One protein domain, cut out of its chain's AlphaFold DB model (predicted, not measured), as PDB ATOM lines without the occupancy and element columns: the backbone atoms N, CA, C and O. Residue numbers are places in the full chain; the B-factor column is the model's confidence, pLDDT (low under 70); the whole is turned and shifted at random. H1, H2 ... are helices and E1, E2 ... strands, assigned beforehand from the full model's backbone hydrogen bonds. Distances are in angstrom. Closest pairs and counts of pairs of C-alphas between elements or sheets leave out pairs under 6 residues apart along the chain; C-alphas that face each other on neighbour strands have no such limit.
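This is residues 117 to 182 of the 182 residues of the protein "Choloylglycine hydrolase" of Beijerinckiaceae bacterium (UniProt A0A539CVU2). A narrow two-strand hairpin, E1 and E2, makes one end of a loose, elongated model, and two helices near each other, H1 and H2, make the other, with stretches of no named element between them. Residues 128 to 133 of the hairpin stick out free. The printed part has 66 residues, with E1, E2, H1 and H2 in this order along the chain and one antiparallel sheet, order E1 - E2. The class is mixed, helices and strands, though under half of the residues are in named elements. The radius of gyration of the C-alphas is 15.5 A, and the spans are 51 by 30 by 19 A.

Start at Val 117 and go on to C-alpha 127 at (42.179, 47.646, -57.906), where strand E1, residues 127 to 129, begins; it is 6.5 A long. Strand E2, residues 132 to 134, is 6.4 A long. Find C-alpha 152 at (22.093, 26.952, -40.855); from there helix H1, residues 152 to 163, runs 15.9 A. Helix H2, residues 172 to 181, runs 14.7 A to C-alpha 181 at (16.976, 44.179, -39.105).

Look first at the hairpin: E1 and E2 are antiparallel at 152 degrees. C-alphas 128 and 133 face each other at 4.5 A. N 129 and O 132 are within hydrogen-bond range at 2.9 A, as are N 134 and O 127 at 2.9 A. H1 and H2 are near each other, with 6 pairs of C-alphas within 10 A, the closest 8.2 A apart. E1 is apart from both helices, and E2 is apart from H2. In H1 and H2 every O i to N i+4 pair is within hydrogen-bond range.

The two farthest C-alphas, those of Ser 131 and Gly 172, are 51.8 A apart. The printed part has no cut. The link from E2 to H1, residues 135 to 151, is long. No printed residue is under 70 in pLDDT.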
ATOM      1  N   VAL A 117      37.295  35.591 -43.116       93.38
ATOM      2  CA  VAL A 117      38.225  36.580 -42.524       93.38
ATOM      3  C   VAL A 117      38.349  37.878 -43.329       93.38
ATOM      4  O   VAL A 117      38.882  38.863 -42.832       93.38
ATOM      5  N   ASN A 118      37.884  37.875 -44.578       89.44
ATOM      6  CA  ASN A 118      37.878  39.016 -45.485       89.44
ATOM      7  C   ASN A 118      36.635  39.915 -45.346       89.44
ATOM      8  O   ASN A 118      36.541  40.906 -46.068       89.44
ATOM      9  N   PHE A 119      35.686  39.567 -44.472       89.00
ATOM     10  CA  PHE A 119      34.533  40.409 -44.159       89.00
ATOM     11  C   PHE A 119      34.980  41.790 -43.647       89.00
ATOM     12  O   PHE A 119      35.866  41.898 -42.799       89.00
ATOM     13  N   SER A 120      34.342  42.847 -44.152       91.75
ATOM     14  CA  SER A 120      34.553  44.223 -43.708       91.75
ATOM     15  C   SER A 120      33.291  45.073 -43.864       91.75
ATOM     16  O   SER A 120      32.556  44.962 -44.844       91.75
ATOM     17  N   MET A 121      33.095  46.011 -42.933       91.44
ATOM     18  CA  MET A 121      32.080  47.068 -43.039       91.44
ATOM     19  C   MET A 121      32.425  48.134 -44.089       91.44
ATOM     20  O   MET A 121      31.583  48.958 -44.439       91.44
ATOM     21  N   THR A 122      33.662  48.152 -44.590       93.19
ATOM     22  CA  THR A 122      34.132  49.145 -45.560       93.19
ATOM     23  C   THR A 122      34.244  48.545 -46.950       93.19
ATOM     24  O   THR A 122      34.711  47.420 -47.113       93.19
ATOM     25  N   ASN A 123      33.920  49.329 -47.975       94.69
ATOM     26  CA  ASN A 123      34.137  48.904 -49.354       94.69
ATOM     27  C   ASN A 123      35.613  48.639 -49.650       94.69
ATOM     28  O   ASN A 123      36.502  49.361 -49.195       94.69
ATOM     29  N   VAL A 124      35.845  47.637 -50.490       94.19
ATOM     30  CA  VAL A 124      37.150  47.376 -51.086       94.19
ATOM     31  C   VAL A 124      37.499  48.538 -52.029       94.19
ATOM     32  O   VAL A 124      36.659  48.912 -52.857       94.19
ATOM     33  N   PRO A 125      38.705  49.127 -51.917       94.62
ATOM     34  CA  PRO A 125      39.136  50.202 -52.803       94.62
ATOM     35  C   PRO A 125      39.324  49.706 -54.249       94.62
ATOM     36  O   PRO A 125      39.460  48.502 -54.477       94.62
ATOM     37  N   PRO A 126      39.383  50.619 -55.238       96.38
ATOM     38  CA  PRO A 126      39.671  50.261 -56.623       96.38
ATOM     39  C   PRO A 126      40.982  49.478 -56.758       96.38
ATOM     40  O   PRO A 126      41.981  49.800 -56.110       96.38
ATOM     41  N   VAL A 127      41.001  48.490 -57.653       96.44
ATOM     42  CA  VAL A 127      42.179  47.646 -57.906       96.44
ATOM     43  C   VAL A 127      42.694  47.878 -59.324       96.44
ATOM     44  O   VAL A 127      41.921  48.040 -60.270       96.44
ATOM     45  N   LYS A 128      44.021  47.882 -59.484       97.31
ATOM     46  CA  LYS A 128      44.685  47.926 -60.789       97.31
ATOM     47  C   LYS A 128      45.199  46.537 -61.162       97.31
ATOM     48  O   LYS A 128      46.061  45.997 -60.473       97.31
ATOM     49  N   LEU A 129      44.701  45.993 -62.271       96.12
ATOM     50  CA  LEU A 129      45.133  44.717 -62.845       96.12
ATOM     51  C   LEU A 129      45.782  44.985 -64.208       96.12
ATOM     52  O   LEU A 129      45.102  45.234 -65.204       96.12
ATOM     53  N   GLY A 130      47.116  44.995 -64.249       95.94
ATOM     54  CA  GLY A 130      47.860  45.404 -65.442       95.94
ATOM     55  C   GLY A 130      47.542  46.854 -65.835       95.94
ATOM     56  O   GLY A 130      47.805  47.781 -65.067       95.94
ATOM     57  N   SER A 131      46.980  47.055 -67.030       96.62
ATOM     58  CA  SER A 131      46.556  48.370 -67.537       96.62
ATOM     59  C   SER A 131      45.111  48.743 -67.186       96.62
ATOM     60  O   SER A 131      44.730  49.896 -67.381       96.62
ATOM     61  N   ILE A 132      44.313  47.811 -66.657       97.69
ATOM     62  CA  ILE A 132      42.897  48.035 -66.355       97.69
ATOM     63  C   ILE A 132      42.731  48.452 -64.893       97.69
ATOM     64  O   ILE A 132      43.248  47.803 -63.981       97.69
ATOM     65  N   LYS A 133      41.986  49.538 -64.669       97.69
ATOM     66  CA  LYS A 133      41.513  49.952 -63.345       97.69
ATOM     67  C   LYS A 133      40.068  49.488 -63.175       97.69
ATOM     68  O   LYS A 133      39.224  49.827 -63.999       97.69
ATOM     69  N   LEU A 134      39.801  48.726 -62.120       96.88
ATOM     70  CA  LEU A 134      38.459  48.283 -61.756       96.88
ATOM     71  C   LEU A 134      37.927  49.174 -60.631       96.88
ATOM     72  O   LEU A 134      38.510  49.217 -59.547       96.88
ATOM     73  N   GLU A 135      36.835  49.880 -60.909       96.56
ATOM     74  CA  GLU A 135      36.102  50.683 -59.927       96.56
ATOM     75  C   GLU A 135      34.970  49.847 -59.300       96.56
ATOM     76  O   GLU A 135      34.387  49.001 -59.986       96.56
ATOM     77  N   PRO A 136      34.610  50.074 -58.025       94.19
ATOM     78  CA  PRO A 136      33.416  49.476 -57.433       94.19
ATOM     79  C   PRO A 136      32.136  49.916 -58.159       94.19
ATOM     80  O   PRO A 136      31.982  51.087 -58.501       94.19
ATOM     81  N   PHE A 137      31.170  49.006 -58.320       94.44
ATOM     82  CA  PHE A 137      29.846  49.343 -58.867       94.44
ATOM     83  C   PHE A 137      28.949  50.118 -57.886       94.44
ATOM     84  O   PHE A 137      27.922  50.657 -58.290       94.44
ATOM     85  N   GLY A 138      29.307  50.164 -56.600       94.75
ATOM     86  CA  GLY A 138      28.509  50.781 -55.547       94.75
ATOM     87  C   GLY A 138      29.022  50.433 -54.150       94.75
ATOM     88  O   GLY A 138      30.213  50.193 -53.956       94.75
ATOM     89  N   GLN A 139      28.104  50.411 -53.182       95.00
ATOM     90  CA  GLN A 139      28.373  50.064 -51.784       95.00
ATOM     91  C   GLN A 139      28.224  48.553 -51.538       95.00
ATOM     92  O   GLN A 139      27.503  47.869 -52.262       95.00
ATOM     93  N   GLY A 140      28.870  48.049 -50.486       93.12
ATOM     94  CA  GLY A 140      28.733  46.673 -50.000       93.12
ATOM     95  C   GLY A 140      29.855  45.720 -50.414       93.12
ATOM     96  O   GLY A 140      29.799  44.542 -50.072       93.12
ATOM     97  N   SER A 141      30.903  46.189 -51.103       94.88
ATOM     98  CA  SER A 141      31.983  45.300 -51.568       94.88
ATOM     99  C   SER A 141      32.809  44.683 -50.431       94.88
ATOM    100  O   SER A 141      33.434  43.648 -50.644       94.88
ATOM    101  N   GLY A 142      32.769  45.256 -49.223       93.94
ATOM    102  CA  GLY A 142      33.371  44.666 -48.018       93.94
ATOM    103  C   GLY A 142      32.673  43.395 -47.517       93.94
ATOM    104  O   GLY A 142      33.280  42.590 -46.818       93.94
ATOM    105  N   MET A 143      31.421  43.174 -47.926       94.25
ATOM    106  CA  MET A 143      30.625  41.991 -47.576       94.25
ATOM    107  C   MET A 143      30.638  40.926 -48.685       94.25
ATOM    108  O   MET A 143      29.872  39.959 -48.643       94.25
ATOM    109  N   LEU A 144      31.478  41.098 -49.712       94.31
ATOM    110  CA  LEU A 144      31.557  40.158 -50.824       94.31
ATOM    111  C   LEU A 144      32.021  38.779 -50.327       94.31
ATOM    112  O   LEU A 144      33.054  38.649 -49.672       94.31
ATOM    113  N   GLY A 145      31.259  37.743 -50.682       95.00
ATOM    114  CA  GLY A 145      31.508  36.361 -50.264       95.00
ATOM    115  C   GLY A 145      30.608  35.871 -49.131       95.00
ATOM    116  O   GLY A 145      30.609  34.671 -48.864       95.00
ATOM    117  N   LEU A 146      29.798  36.738 -48.504       96.12
ATOM    118  CA  LEU A 146      28.783  36.274 -47.555       96.12
ATOM    119  C   LEU A 146      27.778  35.331 -48.243       96.12
ATOM    120  O   LEU A 146      27.284  35.644 -49.332       96.12
ATOM    121  N   PRO A 147      27.443  34.187 -47.623       97.38
ATOM    122  CA  PRO A 147      26.512  33.236 -48.209       97.38
ATOM    123  C   PRO A 147      25.071  33.755 -48.097       97.38
ATOM    124  O   PRO A 147      24.692  34.310 -47.068       97.38
ATOM    125  N   GLY A 148      24.251  33.562 -49.135       97.12
ATOM    126  CA  GLY A 148      22.882  34.105 -49.221       97.12
ATOM    127  C   GLY A 148      21.747  33.094 -49.013       97.12
ATOM    128  O   GLY A 148      20.589  33.487 -48.918       97.12
ATOM    129  N   ASP A 149      22.047  31.799 -48.933       98.44
ATOM    130  CA  ASP A 149      21.043  30.739 -48.790       98.44
ATOM    131  C   ASP A 149      20.543  30.577 -47.337       98.44
ATOM    132  O   ASP A 149      21.102  31.131 -46.390       98.44
ATOM    133  N   PHE A 150      19.471  29.814 -47.123       97.50
ATOM    134  CA  PHE A 150      18.831  29.678 -45.805       97.50
ATOM    135  C   PHE A 150      19.352  28.513 -44.952       97.50
ATOM    136  O   PHE A 150      18.780  28.229 -43.892       97.50
ATOM    137  N   THR A 151      20.433  27.841 -45.362       97.88
ATOM    138  CA  THR A 151      21.010  26.766 -44.545       97.88
ATOM    139  C   THR A 151      21.540  27.312 -43.212       97.88
ATOM    140  O   THR A 151      21.879  28.499 -43.119       97.88
ATOM    141  N   PRO A 152      21.605  26.488 -42.150       97.69
ATOM    142  CA  PRO A 152      22.093  26.952 -40.855       97.69
ATOM    143  C   PRO A 152      23.515  27.536 -40.888       97.69
ATOM    144  O   PRO A 152      23.681  28.638 -40.367       97.69
ATOM    145  N   PRO A 153      24.519  26.917 -41.551       98.19
ATOM    146  CA  PRO A 153      25.844  27.524 -41.698       98.19
ATOM    147  C   PRO A 153      25.800  28.924 -42.308       98.19
ATOM    148  O   PRO A 153      26.418  29.848 -41.777       98.19
ATOM    149  N   SER A 154      25.023  29.105 -43.376       98.44
ATOM    150  CA  SER A 154      24.907  30.390 -44.061       98.44
ATOM    151  C   SER A 154      24.191  31.441 -43.215       98.44
ATOM    152  O   SER A 154      24.647  32.582 -43.138       98.44
ATOM    153  N   ARG A 155      23.110  31.060 -42.519       98.38
ATOM    154  CA  ARG A 155      22.425  31.942 -41.560       98.38
ATOM    155  C   ARG A 155      23.338  32.349 -40.408       98.38
ATOM    156  O   ARG A 155      23.322  33.516 -40.038       98.38
ATOM    157  N   PHE A 156      24.152  31.432 -39.884       98.44
ATOM    158  CA  PHE A 156      25.098  31.728 -38.808       98.44
ATOM    159  C   PHE A 156      26.117  32.780 -39.251       98.44
ATOM    160  O   PHE A 156      26.295  33.790 -38.578       98.44
ATOM    161  N   VAL A 157      26.739  32.582 -40.419       98.38
ATOM    162  CA  VAL A 157      27.725  33.522 -40.976       98.38
ATOM    163  C   VAL A 157      27.102  34.899 -41.214       98.38
ATOM    164  O   VAL A 157      27.692  35.906 -40.826       98.38
ATOM    165  N   ARG A 158      25.899  34.964 -41.804       97.31
ATOM    166  CA  ARG A 158      25.202  36.243 -42.019       97.31
ATOM    167  C   ARG A 158      24.835  36.941 -40.714       97.31
ATOM    168  O   ARG A 158      25.093  38.133 -40.587       97.31
ATOM    169  N   ALA A 159      24.284  36.211 -39.748       97.25
ATOM    170  CA  ALA A 159      23.917  36.773 -38.452       97.25
ATOM    171  C   ALA A 159      25.148  37.303 -37.700       97.25
ATOM    172  O   ALA A 159      25.083  38.376 -37.103       97.25
ATOM    173  N   VAL A 160      26.299  36.620 -37.779       97.25
ATOM    174  CA  VAL A 160      27.573  37.156 -37.266       97.25
ATOM    175  C   VAL A 160      27.945  38.440 -38.007       97.25
ATOM    176  O   VAL A 160      28.147  39.463 -37.365       97.25
ATOM    177  N   ALA A 161      27.978  38.432 -39.339       96.12
ATOM    178  CA  ALA A 161      28.361  39.614 -40.110       96.12
ATOM    179  C   ALA A 161      27.494  40.844 -39.784       96.12
ATOM    180  O   ALA A 161      28.026  41.937 -39.588       96.12
ATOM    181  N   PHE A 162      26.175  40.673 -39.677       95.12
ATOM    182  CA  PHE A 162      25.249  41.771 -39.387       95.12
ATOM    183  C   PHE A 162      25.292  42.210 -37.924       95.12
ATOM    184  O   PHE A 162      25.424  43.404 -37.661       95.12
ATOM    185  N   SER A 163      25.290  41.276 -36.970       94.69
ATOM    186  CA  SER A 163      25.378  41.620 -35.542       94.69
ATOM    187  C   SER A 163      26.686  42.316 -35.165       94.69
ATOM    188  O   SER A 163      26.688  43.142 -34.261       94.69
ATOM    189  N   GLN A 164      27.788  42.025 -35.861       93.31
ATOM    190  CA  GLN A 164      29.069  42.702 -35.631       93.31
ATOM    191  C   GLN A 164      29.207  44.025 -36.401       93.31
ATOM    192  O   GLN A 164      30.156  44.766 -36.158       93.31
ATOM    193  N   SER A 165      28.283  44.322 -37.323       92.12
ATOM    194  CA  SER A 165      28.299  45.552 -38.128       92.12
ATOM    195  C   SER A 165      27.236  46.571 -37.727       92.12
ATOM    196  O   SER A 165      27.263  47.706 -38.204       92.12
ATOM    197  N   VAL A 166      26.279  46.176 -36.886       91.94
ATOM    198  CA  VAL A 166      25.229  47.069 -36.404       91.94
ATOM    199  C   VAL A 166      25.811  48.108 -35.446       91.94
ATOM    200  O   VAL A 166      26.677  47.809 -34.620       91.94
ATOM    201  N   LEU A 167      25.337  49.349 -35.544       89.25
ATOM    202  CA  LEU A 167      25.735  50.394 -34.608       89.25
ATOM    203  C   LEU A 167      24.980  50.213 -33.282       89.25
ATOM    204  O   LEU A 167      23.775  49.956 -33.300       89.25
ATOM    205  N   PRO A 168      25.646  50.367 -32.122       88.88
ATOM    206  CA  PRO A 168      24.964  50.325 -30.837       88.88
ATOM    207  C   PRO A 168      23.849  51.369 -30.765       88.88
ATOM    208  O   PRO A 168      24.055  52.536 -31.099       88.88
ATOM    209  N   SER A 169      22.677  50.959 -30.287       93.44
ATOM    210  CA  SER A 169      21.571  51.885 -30.060       93.44
ATOM    211  C   SER A 169      21.664  52.535 -28.681       93.44
ATOM    212  O   SER A 169      21.953  51.869 -27.688       93.44
ATOM    213  N   GLU A 170      21.344  53.827 -28.601       93.81
ATOM    214  CA  GLU A 170      21.282  54.574 -27.337       93.81
ATOM    215  C   GLU A 170      20.063  54.201 -26.477       93.81
ATOM    216  O   GLU A 170      20.025  54.491 -25.282       93.81
ATOM    217  N   THR A 171      19.044  53.564 -27.068       96.06
ATOM    218  CA  THR A 171      17.783  53.249 -26.384       96.06
ATOM    219  C   THR A 171      17.413  51.778 -26.522       96.06
ATOM    220  O   THR A 171      17.718  51.132 -27.523       96.06
ATOM    221  N   GLY A 172      16.673  51.253 -25.542       93.62
ATOM    222  CA  GLY A 172      16.168  49.879 -25.600       93.62
ATOM    223  C   GLY A 172      15.241  49.630 -26.796       93.62
ATOM    224  O   GLY A 172      15.364  48.605 -27.455       93.62
ATOM    225  N   ASN A 173      14.359  50.580 -27.126       96.06
ATOM    226  CA  ASN A 173      13.460  50.450 -28.280       96.06
ATOM    227  C   ASN A 173      14.226  50.456 -29.607       96.06
ATOM    228  O   ASN A 173      13.900  49.672 -30.495       96.06
ATOM    229  N   GLY A 174      15.254  51.301 -29.730       95.38
ATOM    230  CA  GLY A 174      16.129  51.289 -30.898       95.38
ATOM    231  C   GLY A 174      16.903  49.976 -31.009       95.38
ATOM    232  O   GLY A 174      16.904  49.373 -32.072       95.38
ATOM    233  N   ALA A 175      17.450  49.455 -29.905       93.56
ATOM    234  CA  ALA A 175      18.135  48.160 -29.900       93.56
ATOM    235  C   ALA A 175      17.214  46.996 -30.310       93.56
ATOM    236  O   ALA A 175      17.641  46.087 -31.018       93.56
ATOM    237  N   VAL A 176      15.942  47.026 -29.892       94.50
ATOM    238  CA  VAL A 176      14.937  46.047 -30.336       94.50
ATOM    239  C   VAL A 176      14.705  46.151 -31.839       94.50
ATOM    240  O   VAL A 176      14.651  45.121 -32.502       94.50
ATOM    241  N   LEU A 177      14.577  47.366 -32.376       94.75
ATOM    242  CA  LEU A 177      14.378  47.574 -33.809       94.75
ATOM    243  C   LEU A 177      15.578  47.081 -34.628       94.75
ATOM    244  O   LEU A 177      15.384  46.342 -35.587       94.75
ATOM    245  N   GLU A 178      16.800  47.414 -34.210       94.12
ATOM    246  CA  GLU A 178      18.031  46.918 -34.841       94.12
ATOM    247  C   GLU A 178      18.092  45.384 -34.848       94.12
ATOM    248  O   GLU A 178      18.436  44.776 -35.858       94.12
ATOM    249  N   ALA A 179      17.664  44.733 -33.761       93.00
ATOM    250  CA  ALA A 179      17.611  43.274 -33.689       93.00
ATOM    251  C   ALA A 179      16.618  42.630 -34.678       93.00
ATOM    252  O   ALA A 179      16.770  41.452 -34.976       93.00
ATOM    253  N   PHE A 180      15.617  43.364 -35.180       93.88
ATOM    254  CA  PHE A 180      14.724  42.886 -36.247       93.88
ATOM    255  C   PHE A 180      15.299  43.090 -37.657       93.88
ATOM    256  O   PHE A 180      14.795  42.477 -38.599       93.88
ATOM    257  N   TYR A 181      16.297  43.963 -37.823       91.94
ATOM    258  CA  TYR A 181      16.976  44.179 -39.105       91.94
ATOM    259  C   TYR A 181      18.136  43.210 -39.349       91.94
ATOM    260  O   TYR A 181      18.527  43.018 -40.503       91.94
ATOM    261  N   ILE A 182      18.665  42.614 -38.280       90.69
ATOM    262  CA  ILE A 182      19.653  41.527 -38.307       90.69
ATOM    263  C   ILE A 182      18.971  40.210 -38.690       90.69
ATOM    264  O   ILE A 182      19.526  39.510 -39.570       90.69
TER     265      ILE A 182